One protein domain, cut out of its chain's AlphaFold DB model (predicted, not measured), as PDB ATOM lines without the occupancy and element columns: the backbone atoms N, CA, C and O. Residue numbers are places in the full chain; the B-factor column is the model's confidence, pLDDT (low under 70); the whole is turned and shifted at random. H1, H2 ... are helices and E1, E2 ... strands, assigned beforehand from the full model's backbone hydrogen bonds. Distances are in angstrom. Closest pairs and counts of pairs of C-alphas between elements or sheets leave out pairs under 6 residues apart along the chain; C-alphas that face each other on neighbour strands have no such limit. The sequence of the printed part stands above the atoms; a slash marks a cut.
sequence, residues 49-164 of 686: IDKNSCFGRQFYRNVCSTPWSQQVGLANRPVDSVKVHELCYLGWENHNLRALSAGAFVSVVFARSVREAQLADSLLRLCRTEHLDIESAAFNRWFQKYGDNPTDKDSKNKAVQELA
ATOM      1  N   ILE A  49     -19.491   4.357  37.725       89.12
ATOM      2  CA  ILE A  49     -18.544   5.191  38.477       89.12
ATOM      3  C   ILE A  49     -18.884   6.671  38.248       89.12
ATOM      4  O   ILE A  49     -18.846   7.457  39.191       89.12
ATOM      5  N   ASP A  50     -19.278   7.032  37.025       91.56
ATOM      6  CA  ASP A  50     -19.824   8.349  36.692       91.56
ATOM      7  C   ASP A  50     -20.937   8.230  35.641       91.56
ATOM      8  O   ASP A  50     -20.759   7.610  34.586       91.56
ATOM      9  N   LYS A  51     -22.102   8.806  35.946       89.44
ATOM     10  CA  LYS A  51     -23.268   8.872  35.056       89.44
ATOM     11  C   LYS A  51     -23.157   9.962  34.005       89.44
ATOM     12  O   LYS A  51     -23.858   9.861  32.993       89.44
ATOM     13  N   ASN A  52     -22.342  10.987  34.249       89.12
ATOM     14  CA  ASN A  52     -22.172  12.071  33.296       89.12
ATOM     15  C   ASN A  52     -21.617  11.502  31.984       89.12
ATOM     16  O   ASN A  52     -20.705  10.673  31.974       89.12
ATOM     17  N   SER A  53     -22.206  11.914  30.864       84.44
ATOM     18  CA  SER A  53     -21.747  11.479  29.546       84.44
ATOM     19  C   SER A  53     -20.561  12.335  29.118       84.44
ATOM     20  O   SER A  53     -20.692  13.549  28.978       84.44
ATOM     21  N   CYS A  54     -19.418  11.702  28.874       75.69
ATOM     22  CA  CYS A  54     -18.237  12.332  28.293       75.69
ATOM     23  C   CYS A  54     -17.936  11.651  26.953       75.69
ATOM     24  O   CYS A  54     -17.847  10.424  26.877       75.69
ATOM     25  N   PHE A  55     -17.854  12.433  25.870       71.94
ATOM     26  CA  PHE A  55     -17.715  11.925  24.492       71.94
ATOM     27  C   PHE A  55     -18.736  10.827  24.121       71.94
ATOM     28  O   PHE A  55     -18.410   9.843  23.456       71.94
ATOM     29  N   GLY A  56     -19.984  10.981  24.577       76.88
ATOM     30  CA  GLY A  56     -21.074  10.045  24.291       76.88
ATOM     31  C   GLY A  56     -21.012   8.725  25.071       76.88
ATOM     32  O   GLY A  56     -21.725   7.785  24.719       76.88
ATOM     33  N   ARG A  57     -20.168   8.617  26.107       82.94
ATOM     34  CA  ARG A  57     -20.048   7.424  26.959       82.94
ATOM     35  C   ARG A  57     -20.175   7.783  28.438       82.94
ATOM     36  O   ARG A  57     -19.658   8.798  28.887       82.94
ATOM     37  N   GLN A  58     -20.827   6.902  29.191       91.88
ATOM     38  CA  GLN A  58     -20.858   6.924  30.658       91.88
ATOM     39  C   GLN A  58     -19.742   6.031  31.214       91.88
ATOM     40  O   GLN A  58     -19.309   5.088  30.540       91.88
ATOM     41  N   PHE A  59     -19.294   6.277  32.446       90.81
ATOM     42  CA  PHE A  59     -18.194   5.525  33.045       90.81
ATOM     43  C   PHE A  59     -18.717   4.353  33.889       90.81
ATOM     44  O   PHE A  59     -19.186   4.533  35.009       90.81
ATOM     45  N   TYR A  60     -18.661   3.135  33.350       91.56
ATOM     46  CA  TYR A  60     -19.173   1.921  34.001       91.56
ATOM     47  C   TYR A  60     -18.246   1.402  35.110       91.56
ATOM     48  O   TYR A  60     -17.028   1.505  34.999       91.56
ATOM     49  N   ARG A  61     -18.817   0.763  36.144       90.75
ATOM     50  CA  ARG A  61     -18.030   0.045  37.170       90.75
ATOM     51  C   ARG A  61     -17.353  -1.206  36.637       90.75
ATOM     52  O   ARG A  61     -16.233  -1.512  37.032       90.75
ATOM     53  N   ASN A  62     -18.020  -1.900  35.721       93.69
ATOM     54  CA  ASN A  62     -17.505  -3.106  35.092       93.69
ATOM     55  C   ASN A  62     -17.385  -2.881  33.587       93.69
ATOM     56  O   ASN A  62     -18.226  -2.217  32.974       93.69
ATOM     57  N   VAL A  63     -16.353  -3.461  32.985       91.88
ATOM     58  CA  VAL A  63     -16.143  -3.429  31.539       91.88
ATOM     59  C   VAL A  63     -17.350  -4.068  30.854       91.88
ATOM     60  O   VAL A  63     -17.682  -5.229  31.102       91.88
ATOM     61  N   CYS A  64     -18.010  -3.312  29.979       91.25
ATOM     62  CA  CYS A  64     -19.160  -3.807  29.233       91.25
ATOM     63  C   CYS A  64     -18.767  -5.006  28.361       91.25
ATOM     64  O   CYS A  64     -17.714  -5.005  27.720       91.25
ATOM     65  N   SER A  65     -19.630  -6.017  28.319       90.38
ATOM     66  CA  SER A  65     -19.459  -7.186  27.461       90.38
ATOM     67  C   SER A  65     -19.704  -6.806  25.997       90.38
ATOM     68  O   SER A  65     -20.843  -6.616  25.581       90.38
ATOM     69  N   THR A  66     -18.633  -6.709  25.218       89.12
ATOM     70  CA  THR A  66     -18.626  -6.492  23.767       89.12
ATOM     71  C   THR A  66     -17.819  -7.615  23.110       89.12
ATOM     72  O   THR A  66     -17.042  -8.272  23.808       89.12
ATOM     73  N   PRO A  67     -17.935  -7.843  21.788       87.31
ATOM     74  CA  PRO A  67     -17.129  -8.859  21.108       87.31
ATOM     75  C   PRO A  67     -15.625  -8.702  21.380       87.31
ATOM     76  O   PRO A  67     -14.937  -9.675  21.673       87.31
ATOM     77  N   TRP A  68     -15.135  -7.458  21.390       87.00
ATOM     78  CA  TRP A  68     -13.744  -7.164  21.726       87.00
ATOM     79  C   TRP A  68     -13.413  -7.491  23.187       87.00
ATOM     80  O   TRP A  68     -12.457  -8.219  23.438       87.00
ATOM     81  N   SER A  69     -14.196  -7.006  24.163       89.94
ATOM     82  CA  SER A  69     -13.867  -7.226  25.581       89.94
ATOM     83  C   SER A  69     -13.987  -8.694  25.990       89.94
ATOM     84  O   SER A  69     -13.274  -9.130  26.891       89.94
ATOM     85  N   GLN A  70     -14.831  -9.477  25.312       87.62
ATOM     86  CA  GLN A  70     -14.877 -10.932  25.456       87.62
ATOM     87  C   GLN A  70     -13.609 -11.586  24.899       87.62
ATOM     88  O   GLN A  70     -12.992 -12.395  25.588       87.62
ATOM     89  N   GLN A  71     -13.188 -11.197  23.692       85.00
ATOM     90  CA  GLN A  71     -11.990 -11.734  23.043       85.00
ATOM     91  C   GLN A  71     -10.720 -11.507  23.874       85.00
ATOM     92  O   GLN A  71      -9.879 -12.400  23.957       85.00
ATOM     93  N   VAL A  72     -10.579 -10.333  24.499       82.62
ATOM     94  CA  VAL A  72      -9.405  -9.997  25.323       82.62
ATOM     95  C   VAL A  72      -9.559 -10.363  26.806       82.62
ATOM     96  O   VAL A  72      -8.691 -10.039  27.608       82.62
ATOM     97  N   GLY A  73     -10.655 -11.025  27.202       89.38
ATOM     98  CA  GLY A  73     -10.865 -11.466  28.588       89.38
ATOM     99  C   GLY A  73     -11.095 -10.330  29.596       89.38
ATOM    100  O   GLY A  73     -10.810 -10.480  30.787       89.38
ATOM    101  N   LEU A  74     -11.596  -9.183  29.130       92.50
ATOM    102  CA  LEU A  74     -11.925  -8.020  29.959       92.50
ATOM    103  C   LEU A  74     -13.416  -7.931  30.316       92.50
ATOM    104  O   LEU A  74     -13.763  -7.253  31.277       92.50
ATOM    105  N   ALA A  75     -14.302  -8.601  29.574       92.88
ATOM    106  CA  ALA A  75     -15.749  -8.507  29.762       92.88
ATOM    107  C   ALA A  75     -16.185  -8.790  31.213       92.88
ATOM    108  O   ALA A  75     -15.753  -9.757  31.836       92.88
ATOM    109  N   ASN A  76     -17.079  -7.945  31.735       92.31
ATOM    110  CA  ASN A  76     -17.672  -8.008  33.077       92.31
ATOM    111  C   ASN A  76     -16.696  -7.866  34.256       92.31
ATOM    112  O   ASN A  76     -17.139  -7.889  35.408       92.31
ATOM    113  N   ARG A  77     -15.399  -7.660  34.009       93.19
ATOM    114  CA  ARG A  77     -14.428  -7.373  35.070       93.19
ATOM    115  C   ARG A  77     -14.625  -5.954  35.610       93.19
ATOM    116  O   ARG A  77     -14.936  -5.057  34.823       93.19
ATOM    117  N   PRO A  78     -14.434  -5.721  36.920       92.31
ATOM    118  CA  PRO A  78     -14.347  -4.370  37.472       92.31
ATOM    119  C   PRO A  78     -13.293  -3.551  36.716       92.31
ATOM    120  O   PRO A  78     -12.207  -4.065  36.435       92.31
ATOM    121  N   VAL A  79     -13.600  -2.311  36.338       88.81
ATOM    122  CA  VAL A  79     -12.701  -1.488  35.506       88.81
ATOM    123  C   VAL A  79     -11.382  -1.185  36.225       88.81
ATOM    124  O   VAL A  79     -10.324  -1.181  35.604       88.81
ATOM    125  N   ASP A  80     -11.424  -1.028  37.544       84.56
ATOM    126  CA  ASP A  80     -10.264  -0.867  38.428       84.56
ATOM    127  C   ASP A  80      -9.397  -2.137  38.557       84.56
ATOM    128  O   ASP A  80      -8.251  -2.076  39.007       84.56
ATOM    129  N   SER A  81      -9.903  -3.297  38.124       89.12
ATOM    130  CA  SER A  81      -9.138  -4.550  38.079       89.12
ATOM    131  C   SER A  81      -8.320  -4.733  36.797       89.12
ATOM    132  O   SER A  81      -7.502  -5.657  36.726       89.12
ATOM    133  N   VAL A  82      -8.540  -3.891  35.781       89.75
ATOM    134  CA  VAL A  82      -7.843  -3.967  34.493       89.75
ATOM    135  C   VAL A  82      -6.411  -3.466  34.659       89.75
ATOM    136  O   VAL A  82      -6.166  -2.369  35.158       89.75
ATOM    137  N   LYS A  83      -5.434  -4.281  34.263       89.81
ATOM    138  CA  LYS A  83      -4.011  -3.960  34.395       89.81
ATOM    139  C   LYS A  83      -3.507  -3.228  33.157       89.81
ATOM    140  O   LYS A  83      -3.939  -3.486  32.041       89.81
ATOM    141  N   VAL A  84      -2.512  -2.362  33.350       87.50
ATOM    142  CA  VAL A  84      -1.922  -1.538  32.278       87.50
ATOM    143  C   VAL A  84      -1.449  -2.381  31.087       87.50
ATOM    144  O   VAL A  84      -1.754  -2.046  29.949       87.50
ATOM    145  N   HIS A  85      -0.782  -3.513  31.335       88.69
ATOM    146  CA  HIS A  85      -0.305  -4.399  30.267       88.69
ATOM    147  C   HIS A  85      -1.438  -5.038  29.448       88.69
ATOM    148  O   HIS A  85      -1.204  -5.414  28.309       88.69
ATOM    149  N   GLU A  86      -2.652  -5.159  29.994       88.12
ATOM    150  CA  GLU A  86      -3.820  -5.686  29.270       88.12
ATOM    151  C   GLU A  86      -4.394  -4.646  28.293       88.12
ATOM    152  O   GLU A  86      -5.152  -4.995  27.392       88.12
ATOM    153  N   LEU A  87      -4.020  -3.371  28.460       85.38
ATOM    154  CA  LEU A  87      -4.418  -2.250  27.605       85.38
ATOM    155  C   LEU A  87      -3.297  -1.779  26.668       85.38
ATOM    156  O   LEU A  87      -3.564  -1.057  25.707       85.38
ATOM    157  N   CYS A  88      -2.045  -2.165  26.923       85.69
ATOM    158  CA  CYS A  88      -0.920  -1.820  26.062       85.69
ATOM    159  C   CYS A  88      -1.040  -2.487  24.685       85.69
ATOM    160  O   CYS A  88      -1.281  -3.689  24.569       85.69
ATOM    161  N   TYR A  89      -0.760  -1.726  23.626       81.38
ATOM    162  CA  TYR A  89      -0.501  -2.302  22.307       81.38
ATOM    163  C   TYR A  89       0.721  -3.231  22.390       81.38
ATOM    164  O   TYR A  89       1.748  -2.812  22.915       81.38
ATOM    165  N   LEU A  90       0.609  -4.476  21.911       83.94
ATOM    166  CA  LEU A  90       1.563  -5.588  22.125       83.94
ATOM    167  C   LEU A  90       1.587  -6.181  23.548       83.94
ATOM    168  O   LEU A  90       2.428  -7.023  23.863       83.94
ATOM    169  N   GLY A  91       0.660  -5.784  24.418       87.56
ATOM    170  CA  GLY A  91       0.544  -6.322  25.767       87.56
ATOM    171  C   GLY A  91       1.848  -6.204  26.561       87.56
ATOM    172  O   GLY A  91       2.438  -5.128  26.657       87.56
ATOM    173  N   TRP A  92       2.333  -7.333  27.082       86.31
ATOM    174  CA  TRP A  92       3.612  -7.434  27.799       86.31
ATOM    175  C   TRP A  92       4.850  -7.104  26.957       86.31
ATOM    176  O   TRP A  92       5.897  -6.780  27.517       86.31
ATOM    177  N   GLU A  93       4.752  -7.175  25.631       85.69
ATOM    178  CA  GLU A  93       5.863  -6.871  24.728       85.69
ATOM    179  C   GLU A  93       6.008  -5.368  24.451       85.69
ATOM    180  O   GLU A  93       6.988  -4.951  23.834       85.69
ATOM    181  N   ASN A  94       5.083  -4.532  24.939       85.38
ATOM    182  CA  ASN A  94       5.197  -3.087  24.794       85.38
ATOM    183  C   ASN A  94       6.473  -2.568  25.479       85.38
ATOM    184  O   ASN A  94       6.648  -2.700  26.694       85.38
ATOM    185  N   HIS A  95       7.372  -1.934  24.721       84.12
ATOM    186  CA  HIS A  95       8.666  -1.484  25.246       84.12
ATOM    187  C   HIS A  95       8.530  -0.393  26.309       84.12
ATOM    188  O   HIS A  95       9.396  -0.280  27.177       84.12
ATOM    189  N   ASN A  96       7.433   0.372  26.308       83.94
ATOM    190  CA  ASN A  96       7.196   1.384  27.334       83.94
ATOM    191  C   ASN A  96       6.936   0.742  28.708       83.94
ATOM    192  O   ASN A  96       7.228   1.370  29.720       83.94
ATOM    193  N   LEU A  97       6.499  -0.526  28.788       87.81
ATOM    194  CA  LEU A  97       6.434  -1.248  30.069       87.81
ATOM    195  C   LEU A  97       7.828  -1.471  30.668       87.81
ATOM    196  O   LEU A  97       7.981  -1.455  31.889       87.81
ATOM    197  N   ARG A  98       8.864  -1.607  29.828       85.88
ATOM    198  CA  ARG A  98      10.262  -1.670  30.286       85.88
ATOM    199  C   ARG A  98      10.719  -0.315  30.810       85.88
ATOM    200  O   ARG A  98      11.300  -0.264  31.889       85.88
ATOM    201  N   ALA A  99      10.397   0.769  30.102       83.12
ATOM    202  CA  ALA A  99      10.675   2.132  30.560       83.12
ATOM    203  C   ALA A  99       9.978   2.431  31.901       83.12
ATOM    204  O   ALA A  99      10.628   2.890  32.841       83.12
ATOM    205  N   LEU A 100       8.702   2.050  32.036       85.19
ATOM    206  CA  LEU A 100       7.937   2.158  33.279       85.19
ATOM    207  C   LEU A 100       8.613   1.351  34.396       85.19
ATOM    208  O   LEU A 100       8.841   1.869  35.485       85.19
ATOM    209  N   SER A 101       9.016   0.108  34.111       84.19
ATOM    210  CA  SER A 101       9.727  -0.742  35.077       84.19
ATOM    211  C   SER A 101      11.110  -0.201  35.473       84.19
ATOM    212  O   SER A 101      11.568  -0.427  36.592       84.19
ATOM    213  N   ALA A 102      11.769   0.556  34.591       86.06
ATOM    214  CA  ALA A 102      13.050   1.205  34.862       86.06
ATOM    215  C   ALA A 102      12.906   2.459  35.750       86.06
ATOM    216  O   ALA A 102      13.911   2.966  36.273       86.06
ATOM    217  N   GLY A 103      11.672   2.924  35.975       81.75
ATOM    218  CA  GLY A 103      11.353   4.165  36.678       81.75
ATOM    219  C   GLY A 103      11.486   5.408  35.797       81.75
ATOM    220  O   GLY A 103      11.621   6.505  36.330       81.75
ATOM    221  N   ALA A 104      11.497   5.241  34.470       82.69
ATOM    222  CA  ALA A 104      11.409   6.362  33.545       82.69
ATOM    223  C   ALA A 104       9.968   6.886  33.501       82.69
ATOM    224  O   ALA A 104       9.017   6.134  33.736       82.69
ATOM    225  N   PHE A 105       9.806   8.173  33.186       82.75
ATOM    226  CA  PHE A 105       8.481   8.750  32.997       82.75
ATOM    227  C   PHE A 105       7.767   8.031  31.849       82.75
ATOM    228  O   PHE A 105       8.224   8.038  30.705       82.75
ATOM    229  N   VAL A 106       6.646   7.395  32.174       84.44
ATOM    230  CA  VAL A 106       5.754   6.760  31.210       84.44
ATOM    231  C   VAL A 106       4.343   7.203  31.539       84.44
ATOM    232  O   VAL A 106       3.872   7.021  32.660       84.44
ATOM    233  N   SER A 107       3.679   7.774  30.543       83.94
ATOM    234  CA  SER A 107       2.266   8.125  30.600       83.94
ATOM    235  C   SER A 107       1.477   7.227  29.651       83.94
ATOM    236  O   SER A 107       2.006   6.764  28.636       83.94
ATOM    237  N   VAL A 108       0.217   6.960  29.988       82.50
ATOM    238  CA  VAL A 108      -0.688   6.162  29.157       82.50
ATOM    239  C   VAL A 108      -1.501   7.100  28.276       82.50
ATOM    240  O   VAL A 108      -2.193   7.983  28.776       82.50
ATOM    241  N   VAL A 109      -1.447   6.872  26.965       82.31
ATOM    242  CA  VAL A 109      -2.317   7.530  25.985       82.31
ATOM    243  C   VAL A 109      -3.313   6.497  25.476       82.31
ATOM    244  O   VAL A 109      -2.921   5.459  24.942       82.31
ATOM    245  N   PHE A 110      -4.606   6.757  25.665       82.50
ATOM    246  CA  PHE A 110      -5.661   5.858  25.203       82.50
ATOM    247  C   PHE A 110      -5.938   6.071  23.713       82.50
ATOM    248  O   PHE A 110      -6.263   7.177  23.286       82.50
ATOM    249  N   ALA A 111      -5.848   4.994  22.937       84.50
ATOM    250  CA  ALA A 111      -6.225   4.948  21.528       84.50
ATOM    251  C   ALA A 111      -7.597   4.276  21.362       84.50
ATOM    252  O   ALA A 111      -7.958   3.372  22.118       84.50
ATOM    253  N   ARG A 112      -8.369   4.691  20.356       80.81
ATOM    254  CA  ARG A 112      -9.717   4.170  20.065       80.81
ATOM    255  C   ARG A 112      -9.701   2.984  19.103       80.81
ATOM    256  O   ARG A 112     -10.718   2.311  18.954       80.81
ATOM    257  N   SER A 113      -8.565   2.715  18.463       81.94
ATOM    258  CA  SER A 113      -8.355   1.538  17.618       81.94
ATOM    259  C   SER A 113      -6.926   1.008  17.726       81.94
ATOM    260  O   SER A 113      -5.999   1.727  18.103       81.94
ATOM    261  N   VAL A 114      -6.729  -0.253  17.329       79.69
ATOM    262  CA  VAL A 114      -5.394  -0.870  17.240       79.69
ATOM    263  C   VAL A 114      -4.483  -0.090  16.282       79.69
ATOM    264  O   VAL A 114      -3.290   0.033  16.537       79.69
ATOM    265  N   ARG A 115      -5.039   0.489  15.207       83.88
ATOM    266  CA  ARG A 115      -4.285   1.288  14.229       83.88
ATOM    267  C   ARG A 115      -3.847   2.640  14.788       83.88
ATOM    268  O   ARG A 115      -2.706   3.024  14.562       83.88
ATOM    269  N   GLU A 116      -4.702   3.315  15.560       86.75
ATOM    270  CA  GLU A 116      -4.317   4.533  16.292       86.75
ATOM    271  C   GLU A 116      -3.165   4.229  17.271       86.75
ATOM    272  O   GLU A 116      -2.177   4.960  17.309       86.75
ATOM    273  N   ALA A 117      -3.242   3.107  17.998       85.69
ATOM    274  CA  ALA A 117      -2.189   2.690  18.926       85.69
ATOM    275  C   ALA A 117      -0.869   2.350  18.210       85.69
ATOM    276  O   ALA A 117       0.201   2.749  18.664       85.69
ATOM    277  N   GLN A 118      -0.943   1.650  17.073       85.19
ATOM    278  CA  GLN A 118       0.219   1.305  16.254       85.19
ATOM    279  C   GLN A 118       0.903   2.552  15.677       85.19
ATOM    280  O   GLN A 118       2.132   2.632  15.699       85.19
ATOM    281  N   LEU A 119       0.128   3.518  15.174       86.56
ATOM    282  CA  LEU A 119       0.653   4.776  14.644       86.56
ATOM    283  C   LEU A 119       1.369   5.575  15.737       86.56
ATOM    284  O   LEU A 119       2.510   5.987  15.536       86.56
ATOM    285  N   ALA A 120       0.733   5.740  16.901       86.88
ATOM    286  CA  ALA A 120       1.321   6.454  18.030       86.88
ATOM    287  C   ALA A 120       2.612   5.781  18.533       86.88
ATOM    288  O   ALA A 120       3.613   6.465  18.748       86.88
ATOM    289  N   ASP A 121       2.624   4.447  18.669       84.69
ATOM    290  CA  ASP A 121       3.827   3.703  19.072       84.69
ATOM    291  C   ASP A 121       4.967   3.869  18.059       84.69
ATOM    292  O   ASP A 121       6.105   4.137  18.445       84.69
ATOM    293  N   SER A 122       4.650   3.758  16.766       85.31
ATOM    294  CA  SER A 122       5.633   3.854  15.683       85.31
ATOM    295  C   SER A 122       6.223   5.259  15.582       85.31
ATOM    296  O   SER A 122       7.442   5.402  15.528       85.31
ATOM    297  N   LEU A 123       5.383   6.298  15.636       87.44
ATOM    298  CA  LEU A 123       5.819   7.694  15.592       87.44
ATOM    299  C   LEU A 123       6.751   8.020  16.766       87.44
ATOM    300  O   LEU A 123       7.864   8.493  16.560       87.44
ATOM    301  N   LEU A 124       6.345   7.686  17.996       86.62
ATOM    302  CA  LEU A 124       7.169   7.932  19.182       86.62
ATOM    303  C   LEU A 124       8.451   7.089  19.196       86.62
ATOM    304  O   LEU A 124       9.423   7.453  19.855       86.62
ATOM    305  N   ARG A 125       8.478   5.934  18.526       84.88
ATOM    306  CA  ARG A 125       9.700   5.134  18.365       84.88
ATOM    307  C   ARG A 125      10.661   5.777  17.368       84.88
ATOM    308  O   ARG A 125      11.855   5.833  17.654       84.88
ATOM    309  N   LEU A 126      10.147   6.298  16.256       85.38
ATOM    310  CA  LEU A 126      10.940   7.028  15.268       85.38
ATOM    311  C   LEU A 126      11.534   8.303  15.868       85.38
ATOM    312  O   LEU A 126      12.740   8.481  15.777       85.38
ATOM    313  N   CYS A 127      10.751   9.103  16.604       86.00
ATOM    314  CA  CYS A 127      11.279  10.283  17.302       86.00
ATOM    315  C   CYS A 127      12.470   9.940  18.210       86.00
ATOM    316  O   CYS A 127      13.458  10.659  18.231       86.00
ATOM    317  N   ARG A 128      12.417   8.811  18.932       85.06
ATOM    318  CA  ARG A 128      13.532   8.374  19.792       85.06
ATOM    319  C   ARG A 128      14.745   7.885  19.004       85.06
ATOM    320  O   ARG A 128      15.862   8.084  19.463       85.06
ATOM    321  N   THR A 129      14.519   7.216  17.875       85.81
ATOM    322  CA  THR A 129      15.591   6.663  17.026       85.81
ATOM    323  C   THR A 129      16.355   7.780  16.325       85.81
ATOM    324  O   THR A 129      17.576   7.754  16.286       85.81
ATOM    325  N   GLU A 130      15.634   8.801  15.867       87.19
ATOM    326  CA  GLU A 130      16.190   9.991  15.217       87.19
ATOM    327  C   GLU A 130      16.624  11.074  16.222       87.19
ATOM    328  O   GLU A 130      16.946  12.191  15.831       87.19
ATOM    329  N   HIS A 131      16.600  10.776  17.528       86.94
ATOM    330  CA  HIS A 131      16.925  11.721  18.606       86.94
ATOM    331  C   HIS A 131      16.164  13.062  18.533       86.94
ATOM    332  O   HIS A 131      16.663  14.103  18.955       86.94
ATOM    333  N   LEU A 132      14.928  13.034  18.027       86.62
ATOM    334  CA  LEU A 132      14.063  14.197  17.895       86.62
ATOM    335  C   LEU A 132      13.430  14.539  19.245       86.62
ATOM    336  O   LEU A 132      12.576  13.808  19.759       86.62
ATOM    337  N   ASP A 133      13.826  15.685  19.795       88.38
ATOM    338  CA  ASP A 133      13.206  16.259  20.981       88.38
ATOM    339  C   ASP A 133      11.914  17.014  20.620       88.38
ATOM    340  O   ASP A 133      11.928  18.033  19.926       88.38
ATOM    341  N   ILE A 134      10.783  16.490  21.102       88.06
ATOM    342  CA  ILE A 134       9.445  17.036  20.842       88.06
ATOM    343  C   ILE A 134       9.289  18.425  21.475       88.06
ATOM    344  O   ILE A 134       8.594  19.264  20.904       88.06
ATOM    345  N   GLU A 135       9.934  18.687  22.617       88.69
ATOM    346  CA  GLU A 135       9.854  19.990  23.283       88.69
ATOM    347  C   GLU A 135      10.556  21.064  22.447       88.69
ATOM    348  O   GLU A 135       9.933  22.058  22.069       88.69
ATOM    349  N   SER A 136      11.803  20.810  22.041       90.00
ATOM    350  CA  SER A 136      12.543  21.688  21.127       90.00
ATOM    351  C   SER A 136      11.804  21.914  19.802       90.00
ATOM    352  O   SER A 136      11.719  23.044  19.322       90.00
ATOM    353  N   ALA A 137      11.213  20.867  19.210       89.31
ATOM    354  CA  ALA A 137      10.422  20.994  17.982       89.31
ATOM    355  C   ALA A 137       9.171  21.873  18.172       89.31
ATOM    356  O   ALA A 137       8.859  22.705  17.315       89.31
ATOM    357  N   ALA A 138       8.471  21.725  19.302       90.56
ATOM    358  CA  ALA A 138       7.304  22.536  19.637       90.56
ATOM    359  C   ALA A 138       7.675  24.006  19.878       90.56
ATOM    360  O   ALA A 138       6.977  24.900  19.400       90.56
ATOM    361  N   PHE A 139       8.787  24.273  20.567       92.19
ATOM    362  CA  PHE A 139       9.235  25.638  20.856       92.19
ATOM    363  C   PHE A 139       9.750  26.343  19.604       92.19
ATOM    364  O   PHE A 139       9.407  27.498  19.381       92.19
ATOM    365  N   ASN A 140      10.461  25.637  18.723       89.56
ATOM    366  CA  ASN A 140      10.859  26.186  17.428       89.56
ATOM    367  C   ASN A 140       9.639  26.557  16.572       89.56
ATOM    368  O   ASN A 140       9.620  27.616  15.945       89.56
ATOM    369  N   ARG A 141       8.590  25.721  16.567       86.88
ATOM    370  CA  ARG A 141       7.341  26.039  15.858       86.88
ATOM    371  C   ARG A 141       6.626  27.240  16.472       86.88
ATOM    372  O   ARG A 141       6.108  28.077  15.737       86.88
ATOM    373  N   TRP A 142       6.607  27.328  17.798       91.06
ATOM    374  CA  TRP A 142       6.068  28.480  18.512       91.06
ATOM    375  C   TRP A 142       6.821  29.764  18.149       91.06
ATOM    376  O   TRP A 142       6.192  30.728  17.721       91.06
ATOM    377  N   PHE A 143       8.154  29.747  18.212       89.69
ATOM    378  CA  PHE A 143       9.007  30.882  17.863       89.69
ATOM    379  C   PHE A 143       8.774  31.360  16.426       89.69
ATOM    380  O   PHE A 143       8.626  32.553  16.187       89.69
ATOM    381  N   GLN A 144       8.629  30.441  15.466       88.88
ATOM    382  CA  GLN A 144       8.291  30.794  14.081       88.88
ATOM    383  C   GLN A 144       6.937  31.505  13.935       88.88
ATOM    384  O   GLN A 144       6.744  32.247  12.974       88.88
ATOM    385  N   LYS A 145       5.981  31.243  14.833       87.56
ATOM    386  CA  LYS A 145       4.619  31.785  14.759       87.56
ATOM    387  C   LYS A 145       4.452  33.081  15.556       87.56
ATOM    388  O   LYS A 145       3.723  33.959  15.107       87.56
ATOM    389  N   TYR A 146       5.096  33.186  16.717       89.31
ATOM    390  CA  TYR A 146       4.893  34.277  17.676       89.31
ATOM    391  C   TYR A 146       6.127  35.174  17.875       89.31
ATOM    392  O   TYR A 146       5.990  36.270  18.409       89.31
ATOM    393  N   GLY A 147       7.307  34.765  17.394       88.00
ATOM    394  CA  GLY A 147       8.545  35.554  17.450       88.00
ATOM    395  C   GLY A 147       9.284  35.515  18.792       88.00
ATOM    396  O   GLY A 147      10.305  36.183  18.941       88.00
ATOM    397  N   ASP A 148       8.797  34.741  19.760       87.44
ATOM    398  CA  ASP A 148       9.364  34.594  21.100       87.44
ATOM    399  C   ASP A 148       9.364  33.127  21.566       87.44
ATOM    400  O   ASP A 148       8.894  32.239  20.860       87.44
ATOM    401  N   ASN A 149       9.942  32.843  22.738       87.62
ATOM    402  CA  ASN A 149       9.964  31.494  23.313       87.62
ATOM    403  C   ASN A 149       8.926  31.357  24.441       87.62
ATOM    404  O   ASN A 149       8.800  32.271  25.259       87.62
ATOM    405  N   PRO A 150       8.234  30.208  24.561       89.56
ATOM    406  CA  PRO A 150       7.239  30.001  25.610       89.56
ATOM    407  C   PRO A 150       7.906  29.880  26.989       89.56
ATOM    408  O   PRO A 150       8.801  29.059  27.205       89.56
ATOM    409  N   THR A 151       7.460  30.690  27.952       86.44
ATOM    410  CA  THR A 151       8.091  30.809  29.280       86.44
ATOM    411  C   THR A 151       7.294  30.113  30.385       86.44
ATOM    412  O   THR A 151       7.878  29.426  31.228       86.44
ATOM    413  N   ASP A 152       5.968  30.222  30.359       89.62
ATOM    414  CA  ASP A 152       5.053  29.652  31.352       89.62
ATOM    415  C   ASP A 152       4.456  28.293  30.927       89.62
ATOM    416  O   ASP A 152       4.604  27.818  29.802       89.62
ATOM    417  N   LYS A 153       3.780  27.613  31.859       84.81
ATOM    418  CA  LYS A 153       3.241  26.263  31.634       84.81
ATOM    419  C   LYS A 153       2.142  26.226  30.563       84.81
ATOM    420  O   LYS A 153       2.059  25.243  29.824       84.81
ATOM    421  N   ASP A 154       1.310  27.259  30.471       87.88
ATOM    422  CA  ASP A 154       0.197  27.290  29.524       87.88
ATOM    423  C   ASP A 154       0.689  27.590  28.108       87.88
ATOM    424  O   ASP A 154       0.241  26.933  27.165       87.88
ATOM    425  N   SER A 155       1.652  28.504  27.940       86.94
ATOM    426  CA  SER A 155       2.295  28.737  26.635       86.94
ATOM    427  C   SER A 155       3.053  27.503  26.137       86.94
ATOM    428  O   SER A 155       2.908  27.131  24.972       86.94
ATOM    429  N   LYS A 156       3.752  26.773  27.018       89.38
ATOM    430  CA  LYS A 156       4.410  25.497  26.666       89.38
ATOM    431  C   LYS A 156       3.419  24.421  26.209       89.38
ATOM    432  O   LYS A 156       3.660  23.752  25.205       89.38
ATOM    433  N   ASN A 157       2.281  24.274  26.892       87.88
ATOM    434  CA  ASN A 157       1.232  23.334  26.476       87.88
ATOM    435  C   ASN A 157       0.631  23.713  25.114       87.88
ATOM    436  O   ASN A 157       0.420  22.845  24.265       87.88
ATOM    437  N   LYS A 158       0.392  25.010  24.883       89.25
ATOM    438  CA  LYS A 158      -0.101  25.514  23.594       89.25
ATOM    439  C   LYS A 158       0.911  25.287  22.468       89.25
ATOM    440  O   LYS A 158       0.503  24.879  21.387       89.25
ATOM    441  N   ALA A 159       2.213  25.446  22.717       90.00
ATOM    442  CA  ALA A 159       3.261  25.146  21.736       90.00
ATOM    443  C   ALA A 159       3.222  23.686  21.253       90.00
ATOM    444  O   ALA A 159       3.286  23.421  20.051       90.00
ATOM    445  N   VAL A 160       3.025  22.729  22.165       90.12
ATOM    446  CA  VAL A 160       2.850  21.312  21.800       90.12
ATOM    447  C   VAL A 160       1.565  21.097  20.986       90.12
ATOM    448  O   VAL A 160       1.544  20.300  20.047       90.12
ATOM    449  N   GLN A 161       0.493  21.827  21.300       88.06
ATOM    450  CA  GLN A 161      -0.779  21.752  20.577       88.06
ATOM    451  C   GLN A 161      -0.697  22.330  19.149       88.06
ATOM    452  O   GLN A 161      -1.326  21.800  18.230       88.06
ATOM    453  N   GLU A 162       0.118  23.362  18.932       88.69
ATOM    454  CA  GLU A 162       0.429  23.897  17.598       88.69
ATOM    455  C   GLU A 162       1.178  22.865  16.744       88.69
ATOM    456  O   GLU A 162       0.786  22.596  15.606       88.69
ATOM    457  N   LEU A 163       2.190  22.204  17.315       89.44
ATOM    458  CA  LEU A 163       2.900  21.114  16.639       89.44
ATOM    459  C   LEU A 163       1.950  19.958  16.270       89.44
ATOM    460  O   LEU A 163       2.017  19.419  15.165       89.44
ATOM    461  N   ALA A 164       1.020  19.606  17.162       87.38
ATOM    462  CA  ALA A 164       0.002  18.589  16.890       87.38
ATOM    463  C   ALA A 164      -0.970  18.998  15.765       87.38
ATOM    464  O   ALA A 164      -1.403  18.151  14.981       87.38
TER     465      ALA A 164
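Overview. This is residues 49 to 164 of the 686 residues of the protein "Hypothetical protein" of Symbiodinium necroappetens (UniProt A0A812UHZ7). The model is a loose, open string of parts: a small hairpin of E1 and E2 and the short H1 lie toward one end, and H5 and H6, packed together about perpendicular, make the other end. Between these ends lie H2, H3 and the longest helix, H4, with few contacts among them. The printed part has 116 residues, in the order E1, E2, H1, H2, H3, H4, H5, H6, and is mostly helix; the two strands form an antiparallel sheet. The whole is loose, with a radius of gyration of the C-alphas of 18.2 A, and only just elongated, spanning 53 by 35 by 26 A.

Along the chain. E1, residues 49 to 54, begins at C-alpha 49 (-18.544, 5.191, 38.477) and E2 is residues 57 to 60. H1 is residues 67 to 71, H2 84 to 87 and H3 95 to 102. H4, residues 114 to 129, is 22.3 A long. H5, residues 134 to 146, is 18.1 A long, and H6, residues 153 to 164, is 16.9 A long and ends at C-alpha 164 (0.002, 18.589, 16.890).

Arrangement. The hairpin E1 and E2 is antiparallel at 172 degrees, with N 49 and O 59 at 2.7 A and N 54 and O 57 at 2.9 A, both within hydrogen-bond range. H1 and H2 are apart, and so are H3 and H4. H2 and H3 are close but not clearly touching, the closest C-alphas being those of His 85 and Leu 97, 7.4 A apart. H4 and H5 are also close but not clearly touching, about perpendicular at 89 degrees, with the C-alphas of Cys 127 and Ile 134 closest at 7.8 A. H5 and H6 touch, about perpendicular at 87 degrees, with the C-alphas of Ala 138 and Val 160 closest at 5.1 A. Every O i to N i+4 pair is within hydrogen-bond range in H1, H3, H4, H5 and H6; H2 is too short for such a pair.

Size, cuts and confidence. The two C-alphas farthest apart, those of Asn 76 and Gly 147, are 53.2 A apart. The printed part has no cut. The links H1 to H2, residues 72 to 83, and H3 to H4 are long. No printed residue is under 70 in pLDDT.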